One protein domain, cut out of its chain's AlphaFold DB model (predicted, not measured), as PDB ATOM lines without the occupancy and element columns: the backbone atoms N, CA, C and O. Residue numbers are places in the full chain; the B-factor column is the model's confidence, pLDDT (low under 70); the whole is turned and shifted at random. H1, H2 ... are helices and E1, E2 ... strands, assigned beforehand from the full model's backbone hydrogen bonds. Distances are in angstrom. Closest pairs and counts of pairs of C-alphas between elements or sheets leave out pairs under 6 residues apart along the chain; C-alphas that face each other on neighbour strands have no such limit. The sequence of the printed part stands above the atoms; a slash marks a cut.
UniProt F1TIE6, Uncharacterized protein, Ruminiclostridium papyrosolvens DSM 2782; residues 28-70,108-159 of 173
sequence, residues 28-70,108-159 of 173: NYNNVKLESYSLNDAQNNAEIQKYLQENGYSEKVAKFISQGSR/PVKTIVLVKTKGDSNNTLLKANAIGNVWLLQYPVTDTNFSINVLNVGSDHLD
ATOM      1  N   ASN A  28     -27.292 -33.055  37.783       43.44
ATOM      2  CA  ASN A  28     -27.228 -34.434  37.322       43.44
ATOM      3  C   ASN A  28     -27.270 -34.434  35.784       43.44
ATOM      4  O   ASN A  28     -28.340 -34.330  35.183       43.44
ATOM      5  N   TYR A  29     -26.101 -34.512  35.145       49.56
ATOM      6  CA  TYR A  29     -25.960 -34.503  33.685       49.56
ATOM      7  C   TYR A  29     -26.422 -35.805  33.009       49.56
ATOM      8  O   TYR A  29     -26.493 -35.848  31.783       49.56
ATOM      9  N   ASN A  30     -26.787 -36.850  33.762       55.44
ATOM     10  CA  ASN A  30     -27.078 -38.172  33.193       55.44
ATOM     11  C   ASN A  30     -28.379 -38.241  32.368       55.44
ATOM     12  O   ASN A  30     -28.603 -39.238  31.689       55.44
ATOM     13  N   ASN A  31     -29.208 -37.189  32.373       60.19
ATOM     14  CA  ASN A  31     -30.501 -37.167  31.670       60.19
ATOM     15  C   ASN A  31     -30.627 -36.051  30.628       60.19
ATOM     16  O   ASN A  31     -31.724 -35.762  30.146       60.19
ATOM     17  N   VAL A  32     -29.525 -35.377  30.311       64.50
ATOM     18  CA  VAL A  32     -29.501 -34.321  29.302       64.50
ATOM     19  C   VAL A  32     -28.868 -34.890  28.043       64.50
ATOM     20  O   VAL A  32     -27.674 -35.184  28.030       64.50
ATOM     21  N   LYS A  33     -29.654 -35.018  26.973       78.88
ATOM     22  CA  LYS A  33     -29.139 -35.418  25.663       78.88
ATOM     23  C   LYS A  33     -29.044 -34.186  24.770       78.88
ATOM     24  O   LYS A  33     -29.998 -33.416  24.662       78.88
ATOM     25  N   LEU A  34     -27.878 -33.989  24.160       81.56
ATOM     26  CA  LEU A  34     -27.652 -32.961  23.150       81.56
ATOM     27  C   LEU A  34     -27.550 -33.638  21.786       81.56
ATOM     28  O   LEU A  34     -26.714 -34.519  21.590       81.56
ATOM     29  N   GLU A  35     -28.404 -33.231  20.860       87.12
ATOM     30  CA  GLU A  35     -28.469 -33.780  19.506       87.12
ATOM     31  C   GLU A  35     -28.178 -32.691  18.474       87.12
ATOM     32  O   GLU A  35     -28.527 -31.527  18.674       87.12
ATOM     33  N   SER A  36     -27.545 -33.069  17.363       87.31
ATOM     34  CA  SER A  36     -27.234 -32.166  16.255       87.31
ATOM     35  C   SER A  36     -28.027 -32.533  15.009       87.31
ATOM     36  O   SER A  36     -28.001 -33.686  14.580       87.31
ATOM     37  N   TYR A  37     -28.638 -31.536  14.384       89.12
ATOM     38  CA  TYR A  37     -29.415 -31.662  13.158       89.12
ATOM     39  C   TYR A  37     -28.841 -30.747  12.076       89.12
ATOM     40  O   TYR A  37     -28.380 -29.635  12.364       89.12
ATOM     41  N   SER A  38     -28.904 -31.183  10.814       90.50
ATOM     42  CA  SER A  38     -28.799 -30.231   9.710       90.50
ATOM     43  C   SER A  38     -30.004 -29.283   9.744       90.50
ATOM     44  O   SER A  38     -31.044 -29.607  10.322       90.50
ATOM     45  N   LEU A  39     -29.892 -28.106   9.123       89.00
ATOM     46  CA  LEU A  39     -31.022 -27.174   9.058       89.00
ATOM     47  C   LEU A  39     -32.274 -27.822   8.452       89.00
ATOM     48  O   LEU A  39     -33.363 -27.663   8.996       89.00
ATOM     49  N   ASN A  40     -32.110 -28.574   7.362       90.56
ATOM     50  CA  ASN A  40     -33.224 -29.241   6.700       90.56
ATOM     51  C   ASN A  40     -33.869 -30.295   7.612       90.56
ATOM     52  O   ASN A  40     -35.090 -30.346   7.728       90.56
ATOM     53  N   ASP A  41     -33.069 -31.094   8.319       92.62
ATOM     54  CA  ASP A  41     -33.609 -32.105   9.237       92.62
ATOM     55  C   ASP A  41     -34.346 -31.450  10.410       92.62
ATOM     56  O   ASP A  41     -35.412 -31.909  10.813       92.62
ATOM     57  N   ALA A  42     -33.830 -30.329  10.921       90.19
ATOM     58  CA  ALA A  42     -34.481 -29.574  11.988       90.19
ATOM     59  C   ALA A  42     -35.802 -28.924  11.540       90.19
ATOM     60  O   ALA A  42     -36.755 -28.850  12.319       90.19
ATOM     61  N   GLN A  43     -35.880 -28.466  10.288       89.81
ATOM     62  CA  GLN A  43     -37.107 -27.923   9.695       89.81
ATOM     63  C   GLN A  43     -38.189 -28.991   9.510       89.81
ATOM     64  O   GLN A  43     -39.371 -28.690   9.649       89.81
ATOM     65  N   ASN A  44     -37.781 -30.238   9.272       92.81
ATOM     66  CA  ASN A  44     -38.687 -31.374   9.110       92.81
ATOM     67  C   ASN A  44     -38.983 -32.120  10.427       92.81
ATOM     68  O   ASN A  44     -39.809 -33.033  10.445       92.81
ATOM     69  N   ASN A  45     -38.348 -31.744  11.541       92.00
ATOM     70  CA  ASN A  45     -38.591 -32.351  12.846       92.00
ATOM     71  C   ASN A  45     -39.780 -31.675  13.555       92.00
ATOM     72  O   ASN A  45     -39.702 -30.522  13.987       92.00
ATOM     73  N   ALA A  46     -40.875 -32.424  13.717       90.88
ATOM     74  CA  ALA A  46     -42.122 -31.926  14.293       90.88
ATOM     75  C   ALA A  46     -41.979 -31.414  15.739       90.88
ATOM     76  O   ALA A  46     -42.627 -30.431  16.100       90.88
ATOM     77  N   GLU A  47     -41.133 -32.035  16.563       89.81
ATOM     78  CA  GLU A  47     -40.930 -31.614  17.954       89.81
ATOM     79  C   GLU A  47     -40.200 -30.272  18.024       89.81
ATOM     80  O   GLU A  47     -40.600 -29.391  18.787       89.81
ATOM     81  N   ILE A  48     -39.182 -30.084  17.177       90.38
ATOM     82  CA  ILE A  48     -38.440 -28.819  17.078       90.38
ATOM     83  C   ILE A  48     -39.366 -27.706  16.590       90.38
ATOM     84  O   ILE A  48     -39.420 -26.645  17.211       90.38
ATOM     85  N   GLN A  49     -40.129 -27.942  15.517       92.88
ATOM     86  CA  GLN A  49     -41.060 -26.938  14.991       92.88
ATOM     87  C   GLN A  49     -42.122 -26.555  16.022       92.88
ATOM     88  O   GLN A  49     -42.371 -25.368  16.240       92.88
ATOM     89  N   LYS A  50     -42.684 -27.551  16.715       91.62
ATOM     90  CA  LYS A  50     -43.641 -27.327  17.797       91.62
ATOM     91  C   LYS A  50     -43.035 -26.481  18.917       91.62
ATOM     92  O   LYS A  50     -43.636 -25.482  19.299       91.62
ATOM     93  N   TYR A  51     -41.830 -26.813  19.386       90.94
ATOM     94  CA  TYR A  51     -41.131 -26.033  20.412       90.94
ATOM     95  C   TYR A  51     -40.922 -24.573  19.987       90.94
ATOM     96  O   TYR A  51     -41.214 -23.657  20.757       90.94
ATOM     97  N   LEU A  52     -40.446 -24.339  18.760       91.81
ATOM     98  CA  LEU A  52     -40.213 -22.985  18.251       91.81
ATOM     99  C   LEU A  52     -41.513 -22.184  18.133       91.81
ATOM    100  O   LEU A  52     -41.523 -20.995  18.456       91.81
ATOM    101  N   GLN A  53     -42.601 -22.824  17.705       91.50
ATOM    102  CA  GLN A  53     -43.902 -22.182  17.560       91.50
ATOM    103  C   GLN A  53     -44.535 -21.855  18.917       91.50
ATOM    104  O   GLN A  53     -44.934 -20.713  19.139       91.50
ATOM    105  N   GLU A  54     -44.593 -22.824  19.835       90.69
ATOM    106  CA  GLU A  54     -45.205 -22.659  21.164       90.69
ATOM    107  C   GLU A  54     -44.496 -21.590  22.007       90.69
ATOM    108  O   GLU A  54     -45.137 -20.923  22.816       90.69
ATOM    109  N   ASN A  55     -43.192 -21.389  21.792       87.31
ATOM    110  CA  ASN A  55     -42.394 -20.394  22.511       87.31
ATOM    111  C   ASN A  55     -42.178 -19.083  21.725       87.31
ATOM    112  O   ASN A  55     -41.429 -18.216  22.173       87.31
ATOM    113  N   GLY A  56     -42.814 -18.915  20.558       89.50
ATOM    114  CA  GLY A  56     -42.760 -17.668  19.782       89.50
ATOM    115  C   GLY A  56     -41.400 -17.357  19.140       89.50
ATOM    116  O   GLY A  56     -41.075 -16.194  18.902       89.50
ATOM    117  N   TYR A  57     -40.584 -18.373  18.850       91.62
ATOM    118  CA  TYR A  57     -39.236 -18.209  18.291       91.62
ATOM    119  C   TYR A  57     -39.157 -18.314  16.763       91.62
ATOM    120  O   TYR A  57     -38.115 -17.979  16.195       91.62
ATOM    121  N   SER A  58     -40.228 -18.735  16.084       88.62
ATOM    122  CA  SER A  58     -40.218 -19.015  14.639       88.62
ATOM    123  C   SER A  58     -39.733 -17.838  13.783       88.62
ATOM    124  O   SER A  58     -38.888 -18.022  12.908       88.62
ATOM    125  N   GLU A  59     -40.193 -16.614  14.060       87.44
ATOM    126  CA  GLU A  59     -39.774 -15.421  13.305       87.44
ATOM    127  C   GLU A  59     -38.292 -15.085  13.540       87.44
ATOM    128  O   GLU A  59     -37.554 -14.797  12.596       87.44
ATOM    129  N   LYS A  60     -37.824 -15.184  14.792       86.75
ATOM    130  CA  LYS A  60     -36.421 -14.940  15.160       86.75
ATOM    131  C   LYS A  60     -35.489 -15.916  14.441       86.75
ATOM    132  O   LYS A  60     -34.443 -15.507  13.939       86.75
ATOM    133  N   VAL A  61     -35.893 -17.184  14.357       88.44
ATOM    134  CA  VAL A  61     -35.173 -18.231  13.624       88.44
ATOM    135  C   VAL A  61     -35.151 -17.938  12.122       88.44
ATOM    136  O   VAL A  61     -34.073 -17.934  11.529       88.44
ATOM    137  N   ALA A  62     -36.293 -17.617  11.509       87.44
ATOM    138  CA  ALA A  62     -36.362 -17.284  10.083       87.44
ATOM    139  C   ALA A  62     -35.493 -16.062   9.727       87.44
ATOM    140  O   ALA A  62     -34.761 -16.058   8.729       87.44
ATOM    141  N   LYS A  63     -35.510 -15.034  10.582       86.00
ATOM    142  CA  LYS A  63     -34.662 -13.849  10.430       86.00
ATOM    143  C   LYS A  63     -33.178 -14.196  10.544       86.00
ATOM    144  O   LYS A  63     -32.401 -13.773   9.699       86.00
ATOM    145  N   PHE A  64     -32.781 -15.002  11.527       85.69
ATOM    146  CA  PHE A  64     -31.390 -15.437  11.674       85.69
ATOM    147  C   PHE A  64     -30.900 -16.255  10.473       85.69
ATOM    148  O   PHE A  64     -29.816 -15.999   9.953       85.69
ATOM    149  N   ILE A  65     -31.724 -17.178   9.964       84.06
ATOM    150  CA  ILE A  65     -31.392 -17.978   8.778       84.06
ATOM    151  C   ILE A  65     -31.169 -17.072   7.562       84.06
ATOM    152  O   ILE A  65     -30.141 -17.184   6.899       84.06
ATOM    153  N   SER A  66     -32.080 -16.128   7.312       79.94
ATOM    154  CA  SER A  66     -31.978 -15.205   6.171       79.94
ATOM    155  C   SER A  66     -30.856 -14.166   6.300       79.94
ATOM    156  O   SER A  66     -30.316 -13.719   5.286       79.94
ATOM    157  N   GLN A  67     -30.484 -13.780   7.524       73.25
ATOM    158  CA  GLN A  67     -29.378 -12.856   7.792       73.25
ATOM    159  C   GLN A  67     -28.012 -13.538   7.722       73.25
ATOM    160  O   GLN A  67     -27.079 -12.938   7.203       73.25
ATOM    161  N   GLY A  68     -27.893 -14.791   8.161       61.84
ATOM    162  CA  GLY A  68     -26.658 -15.566   8.020       61.84
ATOM    163  C   GLY A  68     -26.205 -15.741   6.574       61.84
ATOM    164  O   GLY A  68     -25.010 -15.780   6.308       61.84
ATOM    165  N   SER A  69     -27.157 -15.788   5.637       52.84
ATOM    166  CA  SER A  69     -26.903 -15.794   4.191       52.84
ATOM    167  C   SER A  69     -26.457 -14.435   3.638       52.84
ATOM    168  O   SER A  69     -25.945 -14.368   2.527       52.84
ATOM    169  N   ARG A  70     -26.659 -13.340   4.381       51.00
ATOM    170  CA  ARG A  70     -26.318 -11.973   3.974       51.00
ATOM    171  C   ARG A  70     -25.193 -11.447   4.850       51.00
ATOM    172  O   ARG A  70     -25.449 -10.742   5.818       51.00
ATOM    173  N   PRO A 108     -21.338 -21.676   0.468       64.50
ATOM    174  CA  PRO A 108     -22.599 -21.957   1.135       64.50
ATOM    175  C   PRO A 108     -22.433 -21.900   2.657       64.50
ATOM    176  O   PRO A 108     -21.591 -22.590   3.239       64.50
ATOM    177  N   VAL A 109     -23.274 -21.100   3.313       72.94
ATOM    178  CA  VAL A 109     -23.309 -20.997   4.775       72.94
ATOM    179  C   VAL A 109     -23.927 -22.266   5.348       72.94
ATOM    180  O   VAL A 109     -25.108 -22.551   5.145       72.94
ATOM    181  N   LYS A 110     -23.136 -23.035   6.098       79.44
ATOM    182  CA  LYS A 110     -23.639 -24.220   6.799       79.44
ATOM    183  C   LYS A 110     -24.298 -23.807   8.110       79.44
ATOM    184  O   LYS A 110     -23.711 -23.058   8.889       79.44
ATOM    185  N   THR A 111     -25.502 -24.325   8.348       84.88
ATOM    186  CA  THR A 111     -26.245 -24.145   9.601       84.88
ATOM    187  C   THR A 111     -26.422 -25.495  10.290       84.88
ATOM    188  O   THR A 111     -26.917 -26.441   9.672       84.88
ATOM    189  N   ILE A 112     -26.033 -25.572  11.560       88.62
ATOM    190  CA  ILE A 112     -26.239 -26.724  12.444       88.62
ATOM    191  C   ILE A 112     -27.214 -26.304  13.541       88.62
ATOM    192  O   ILE A 112     -27.069 -25.226  14.118       88.62
ATOM    193  N   VAL A 113     -28.192 -27.153  13.840       89.25
ATOM    194  CA  VAL A 113     -29.145 -26.942  14.932       89.25
ATOM    195  C   VAL A 113     -28.819 -27.918  16.055       89.25
ATOM    196  O   VAL A 113     -28.817 -29.127  15.842       89.25
ATOM    197  N   LEU A 114     -28.522 -27.399  17.244       89.88
ATOM    198  CA  LEU A 114     -28.308 -28.190  18.449       89.88
ATOM    199  C   LEU A 114     -29.572 -28.169  19.299       89.88
ATOM    200  O   LEU A 114     -30.089 -27.098  19.617       89.88
ATOM    201  N   VAL A 115     -30.046 -29.343  19.693       89.06
ATOM    202  CA  VAL A 115     -31.262 -29.511  20.490       89.06
ATOM    203  C   VAL A 115     -30.899 -30.215  21.779       89.06
ATOM    204  O   VAL A 115     -30.411 -31.344  21.768       89.06
ATOM    205  N   LYS A 116     -31.140 -29.542  22.901       87.31
ATOM    206  CA  LYS A 116     -31.051 -30.154  24.223       87.31
ATOM    207  C   LYS A 116     -32.417 -30.691  24.600       87.31
ATOM    208  O   LYS A 116     -33.367 -29.916  24.717       87.31
ATOM    209  N   THR A 117     -32.504 -31.987  24.854       85.19
ATOM    210  CA  THR A 117     -33.698 -32.618  25.414       85.19
ATOM    211  C   THR A 117     -33.511 -32.860  26.910       85.19
ATOM    212  O   THR A 117     -32.411 -33.155  27.392       85.19
ATOM    213  N   LYS A 118     -34.589 -32.666  27.670       73.25
ATOM    214  CA  LYS A 118     -34.664 -32.989  29.096       73.25
ATOM    215  C   LYS A 118     -35.293 -34.376  29.214       73.25
ATOM    216  O   LYS A 118     -36.469 -34.542  28.899       73.25
ATOM    217  N   GLY A 119     -34.509 -35.364  29.633       60.22
ATOM    218  CA  GLY A 119     -35.030 -36.647  30.089       60.22
ATOM    219  C   GLY A 119     -35.504 -36.532  31.537       60.22
ATOM    220  O   GLY A 119     -34.794 -35.982  32.379       60.22
ATOM    221  N   ASP A 120     -36.696 -37.041  31.835       51.91
ATOM    222  CA  ASP A 120     -37.133 -37.258  33.214       51.91
ATOM    223  C   ASP A 120     -36.635 -38.639  33.667       51.91
ATOM    224  O   ASP A 120     -37.120 -39.662  33.187       51.91
ATOM    225  N   SER A 121     -35.639 -38.696  34.558       50.41
ATOM    226  CA  SER A 121     -35.152 -39.976  35.107       50.41
ATOM    227  C   SER A 121     -36.092 -40.611  36.121       50.41
ATOM    228  O   SER A 121     -35.852 -41.748  36.521       50.41
ATOM    229  N   ASN A 122     -37.124 -39.896  36.575       51.22
ATOM    230  CA  ASN A 122     -37.923 -40.320  37.722       51.22
ATOM    231  C   ASN A 122     -39.374 -40.656  37.354       51.22
ATOM    232  O   ASN A 122     -40.146 -41.019  38.241       51.22
ATOM    233  N   ASN A 123     -39.759 -40.568  36.077       44.41
ATOM    234  CA  ASN A 123     -41.118 -40.874  35.648       44.41
ATOM    235  C   ASN A 123     -41.144 -41.597  34.298       44.41
ATOM    236  O   ASN A 123     -41.034 -40.996  33.231       44.41
ATOM    237  N   THR A 124     -41.328 -42.914  34.353       46.19
ATOM    238  CA  THR A 124     -41.274 -43.839  33.213       46.19
ATOM    239  C   THR A 124     -42.400 -43.645  32.189       46.19
ATOM    240  O   THR A 124     -42.450 -44.408  31.228       46.19
ATOM    241  N   LEU A 125     -43.323 -42.685  32.360       49.72
ATOM    242  CA  LEU A 125     -44.521 -42.629  31.515       49.72
ATOM    243  C   LEU A 125     -44.913 -41.295  30.871       49.72
ATOM    244  O   LEU A 125     -45.674 -41.376  29.916       49.72
ATOM    245  N   LEU A 126     -44.426 -40.099  31.240       43.97
ATOM    246  CA  LEU A 126     -44.889 -38.866  30.559       43.97
ATOM    247  C   LEU A 126     -43.854 -37.728  30.510       43.97
ATOM    248  O   LEU A 126     -43.954 -36.753  31.251       43.97
ATOM    249  N   LYS A 127     -42.910 -37.862  29.567       46.44
ATOM    250  CA  LYS A 127     -42.271 -36.839  28.695       46.44
ATOM    251  C   LYS A 127     -40.845 -37.278  28.356       46.44
ATOM    252  O   LYS A 127     -39.863 -36.619  28.689       46.44
ATOM    253  N   ALA A 128     -40.741 -38.412  27.665       49.88
ATOM    254  CA  ALA A 128     -39.535 -38.710  26.913       49.88
ATOM    255  C   ALA A 128     -39.315 -37.553  25.919       49.88
ATOM    256  O   ALA A 128     -40.209 -37.242  25.141       49.88
ATOM    257  N   ASN A 129     -38.154 -36.901  25.982       59.38
ATOM    258  CA  ASN A 129     -37.660 -35.962  24.967       59.38
ATOM    259  C   ASN A 129     -38.311 -34.568  24.910       59.38
ATOM    260  O   ASN A 129     -38.328 -33.940  23.856       59.38
ATOM    261  N   ALA A 130     -38.786 -34.012  26.029       75.44
ATOM    262  CA  ALA A 130     -39.174 -32.600  26.018       75.44
ATOM    263  C   ALA A 130     -37.960 -31.720  25.654       75.44
ATOM    264  O   ALA A 130     -36.928 -31.760  26.334       75.44
ATOM    265  N   ILE A 131     -38.074 -30.922  24.588       83.69
ATOM    266  CA  ILE A 131     -37.023 -29.982  24.189       83.69
ATOM    267  C   ILE A 131     -36.858 -28.933  25.291       83.69
ATOM    268  O   ILE A 131     -37.791 -28.220  25.656       83.69
ATOM    269  N   GLY A 132     -35.653 -28.874  25.851       82.94
ATOM    270  CA  GLY A 132     -35.266 -27.925  26.884       82.94
ATOM    271  C   GLY A 132     -34.706 -26.628  26.316       82.94
ATOM    272  O   GLY A 132     -34.965 -25.570  26.886       82.94
ATOM    273  N   ASN A 133     -33.949 -26.713  25.218       89.50
ATOM    274  CA  ASN A 133     -33.321 -25.562  24.575       89.50
ATOM    275  C   ASN A 133     -32.915 -25.882  23.128       89.50
ATOM    276  O   ASN A 133     -32.593 -27.036  22.824       89.50
ATOM    277  N   VAL A 134     -32.869 -24.870  22.258       89.62
ATOM    278  CA  VAL A 134     -32.371 -25.004  20.881       89.62
ATOM    279  C   VAL A 134     -31.355 -23.899  20.572       89.62
ATOM    280  O   VAL A 134     -31.594 -22.721  20.835       89.62
ATOM    281  N   TRP A 135     -30.221 -24.276  19.979       92.25
ATOM    282  CA  TRP A 135     -29.219 -23.347  19.452       92.25
ATOM    283  C   TRP A 135     -29.057 -23.539  17.950       92.25
ATOM    284  O   TRP A 135     -28.992 -24.664  17.463       92.25
ATOM    285  N   LEU A 136     -28.942 -22.441  17.212       90.94
ATOM    286  CA  LEU A 136     -28.610 -22.451  15.794       90.94
ATOM    287  C   LEU A 136     -27.205 -21.887  15.630       90.94
ATOM    288  O   LEU A 136     -26.948 -20.765  16.063       90.94
ATOM    289  N   LEU A 137     -26.317 -22.652  14.999       88.81
ATOM    290  CA  LEU A 137     -24.947 -22.245  14.700       88.81
ATOM    291  C   LEU A 137     -24.758 -22.129  13.195       88.81
ATOM    292  O   LEU A 137     -25.016 -23.078  12.455       88.81
ATOM    293  N   GLN A 138     -24.279 -20.974  12.756       86.50
ATOM    294  CA  GLN A 138     -23.952 -20.682  11.369       86.50
ATOM    295  C   GLN A 138     -22.457 -20.473  11.212       86.50
ATOM    296  O   GLN A 138     -21.856 -19.700  11.958       86.50
ATOM    297  N   TYR A 139     -21.890 -21.134  10.206       77.81
ATOM    298  CA  TYR A 139     -20.456 -21.175   9.943       77.81
ATOM    299  C   TYR A 139     -20.135 -20.684   8.528       77.81
ATOM    300  O   TYR A 139     -19.855 -21.494   7.638       77.81
ATOM    301  N   PRO A 140     -20.217 -19.374   8.268       70.75
ATOM    302  CA  PRO A 140     -19.701 -18.813   7.030       70.75
ATOM    303  C   PRO A 140     -18.166 -18.891   7.019       70.75
ATOM    304  O   PRO A 140     -17.480 -18.427   7.934       70.75
ATOM    305  N   VAL A 141     -17.637 -19.498   5.959       65.62
ATOM    306  CA  VAL A 141     -16.203 -19.585   5.669       65.62
ATOM    307  C   VAL A 141     -15.946 -18.713   4.449       65.62
ATOM    308  O   VAL A 141     -16.553 -18.939   3.404       65.62
ATOM    309  N   THR A 142     -15.037 -17.755   4.557       65.50
ATOM    310  CA  THR A 142     -14.499 -17.031   3.399       65.50
ATOM    311  C   THR A 142     -13.031 -17.404   3.208       65.50
ATOM    312  O   THR A 142     -12.472 -18.180   3.984       65.50
ATOM    313  N   ASP A 143     -12.387 -16.879   2.169       59.88
ATOM    314  CA  ASP A 143     -10.950 -17.103   1.966       59.88
ATOM    315  C   ASP A 143     -10.079 -16.368   2.997       59.88
ATOM    316  O   ASP A 143      -8.920 -16.726   3.194       59.88
ATOM    317  N   THR A 144     -10.626 -15.357   3.679       60.84
ATOM    318  CA  THR A 144      -9.867 -14.477   4.582       60.84
ATOM    319  C   THR A 144     -10.300 -14.570   6.038       60.84
ATOM    320  O   THR A 144      -9.566 -14.131   6.923       60.84
ATOM    321  N   ASN A 145     -11.477 -15.134   6.320       65.75
ATOM    322  CA  ASN A 145     -12.001 -15.251   7.672       65.75
ATOM    323  C   ASN A 145     -12.893 -16.484   7.862       65.75
ATOM    324  O   ASN A 145     -13.481 -17.038   6.932       65.75
ATOM    325  N   PHE A 146     -13.009 -16.874   9.126       69.44
ATOM    326  CA  PHE A 146     -13.989 -17.824   9.621       69.44
ATOM    327  C   PHE A 146     -14.696 -17.199  10.815       69.44
ATOM    328  O   PHE A 146     -14.081 -16.494  11.615       69.44
ATOM    329  N   SER A 147     -15.986 -17.468  10.948       73.81
ATOM    330  CA  SER A 147     -16.777 -16.967  12.068       73.81
ATOM    331  C   SER A 147     -17.921 -17.917  12.382       73.81
ATOM    332  O   SER A 147     -18.327 -18.733  11.554       73.81
ATOM    333  N   ILE A 148     -18.413 -17.808  13.611       77.56
ATOM    334  CA  ILE A 148     -19.507 -18.615  14.132       77.56
ATOM    335  C   ILE A 148     -20.565 -17.646  14.639       77.56
ATOM    336  O   ILE A 148     -20.342 -16.951  15.629       77.56
ATOM    337  N   ASN A 149     -21.714 -17.605  13.974       83.31
ATOM    338  CA  ASN A 149     -22.874 -16.880  14.479       83.31
ATOM    339  C   ASN A 149     -23.750 -17.860  15.247       83.31
ATOM    340  O   ASN A 149     -24.046 -18.943  14.740       83.31
ATOM    341  N   VAL A 150     -24.185 -17.480  16.447       86.44
ATOM    342  CA  VAL A 150     -25.059 -18.324  17.263       86.44
ATOM    343  C   VAL A 150     -26.322 -17.587  17.655       86.44
ATOM    344  O   VAL A 150     -26.278 -16.487  18.202       86.44
ATOM    345  N   LEU A 151     -27.454 -18.241  17.418       88.38
ATOM    346  CA  LEU A 151     -28.739 -17.856  17.969       88.38
ATOM    347  C   LEU A 151     -29.153 -18.883  19.023       88.38
ATOM    348  O   LEU A 151     -29.371 -20.051  18.717       88.38
ATOM    349  N   ASN A 152     -29.319 -18.415  20.256       88.88
ATOM    350  CA  ASN A 152     -29.969 -19.171  21.315       88.88
ATOM    351  C   ASN A 152     -31.475 -18.854  21.335       88.88
ATOM    352  O   ASN A 152     -31.872 -17.679  21.403       88.88
ATOM    353  N   VAL A 153     -32.299 -19.896  21.254       85.62
ATOM    354  CA  VAL A 153     -33.758 -19.831  21.390       85.62
ATOM    355  C   VAL A 153     -34.195 -20.787  22.498       85.62
ATOM    356  O   VAL A 153     -34.432 -21.976  22.291       85.62
ATOM    357  N   GLY A 154     -34.246 -20.224  23.702       82.69
ATOM    358  CA  GLY A 154     -34.668 -20.872  24.933       82.69
ATOM    359  C   GLY A 154     -34.095 -20.140  26.149       82.69
ATOM    360  O   GLY A 154     -33.773 -18.952  26.067       82.69
ATOM    361  N   SER A 155     -34.021 -20.828  27.287       78.62
ATOM    362  CA  SER A 155     -33.675 -20.226  28.588       78.62
ATOM    363  C   SER A 155     -32.283 -20.586  29.097       78.62
ATOM    364  O   SER A 155     -31.773 -19.916  29.992       78.62
ATOM    365  N   ASP A 156     -31.654 -21.614  28.526       83.06
ATOM    366  CA  ASP A 156     -30.350 -22.067  28.995       83.06
ATOM    367  C   ASP A 156     -29.257 -21.147  28.449       83.06
ATOM    368  O   ASP A 156     -29.218 -20.858  27.252       83.06
ATOM    369  N   HIS A 157     -28.338 -20.703  29.304       77.94
ATOM    370  CA  HIS A 157     -27.168 -19.951  28.864       77.94
ATOM    371  C   HIS A 157     -26.238 -20.830  28.012       77.94
ATOM    372  O   HIS A 157     -26.171 -22.047  28.179       77.94
ATOM    373  N   LEU A 158     -25.537 -20.202  27.063       75.69
ATOM    374  CA  LEU A 158     -24.454 -20.838  26.324       75.69
ATOM    375  C   LEU A 158     -23.135 -20.376  26.944       75.69
ATOM    376  O   LEU A 158     -22.697 -19.260  26.676       75.69
ATOM    377  N   ASP A 159     -22.541 -21.220  27.783       70.75
ATOM    378  CA  ASP A 159     -21.370 -20.837  28.582       70.75
ATOM    379  C   ASP A 159     -20.089 -20.739  27.742       70.75
ATOM    380  O   ASP A 159     -19.267 -19.849  27.947       70.75
TER     381      ASP A 159
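This is residues 28 to 70 and 108 to 159 of the 173 residues of an uncharacterized protein of Ruminiclostridium papyrosolvens DSM 2782 (UniProt F1TIE6). Look for one twisted wall of four antiparallel strands, in the order E1 E2 E3 E4, with three short helices covering one face and no named helix on the other: two layers. H2 crosses the strands and H3 runs along them, while the loops with Leu 125 and Thr 144 reach the two far ends. The 95 printed residues, mixed in class, hold E1 H1 H2 H3 E2 E3 E4 along the chain. The whole is only just compact, close to loose, with a radius of gyration of the C-alphas of 14.7 A, and spans 51 by 26 by 21 A.

Begin at the hairpin of E2, residues 110 to 118, and E3, residues 130 to 139; N 114 and O 135 are 2.8 A apart, within hydrogen-bond range. Beside E2 find antiparallel E1, residues 32 to 38, with N 35 and O 115 at 2.9 A. Beside E3 find E4, residues 149 to 154, with N 136 and O 151 at 2.9 A; E2 E3 E4 form a meander, each strand the antiparallel neighbour of the one before. On one face, H1, residues 39 to 44, stands up from the sheet. On the same face, H2, residues 46 to 54, runs across the strands; its C-alpha 51 is 6.8 A from C-alpha 131. H3, residues 58 to 68, runs along them; C-alphas 64 and 151 are 7.2 A apart. Every O i to N i+4 pair is within hydrogen-bond range in H1, H2 and H3.

Find C-alpha 32 at (-29.501, -34.321, 29.302), where E1 begins; E4 ends at C-alpha 154, (-34.668, -20.872, 24.933). E3 measures 27.2 A, E2 26.4 A and H3 15.5 A.

Residues 71 to 107 are not printed; C-alphas 70 and 108 are 11.0 A apart. The link E2 to E3 is long; confidence is under 70 at, among others, residues 119 to 129.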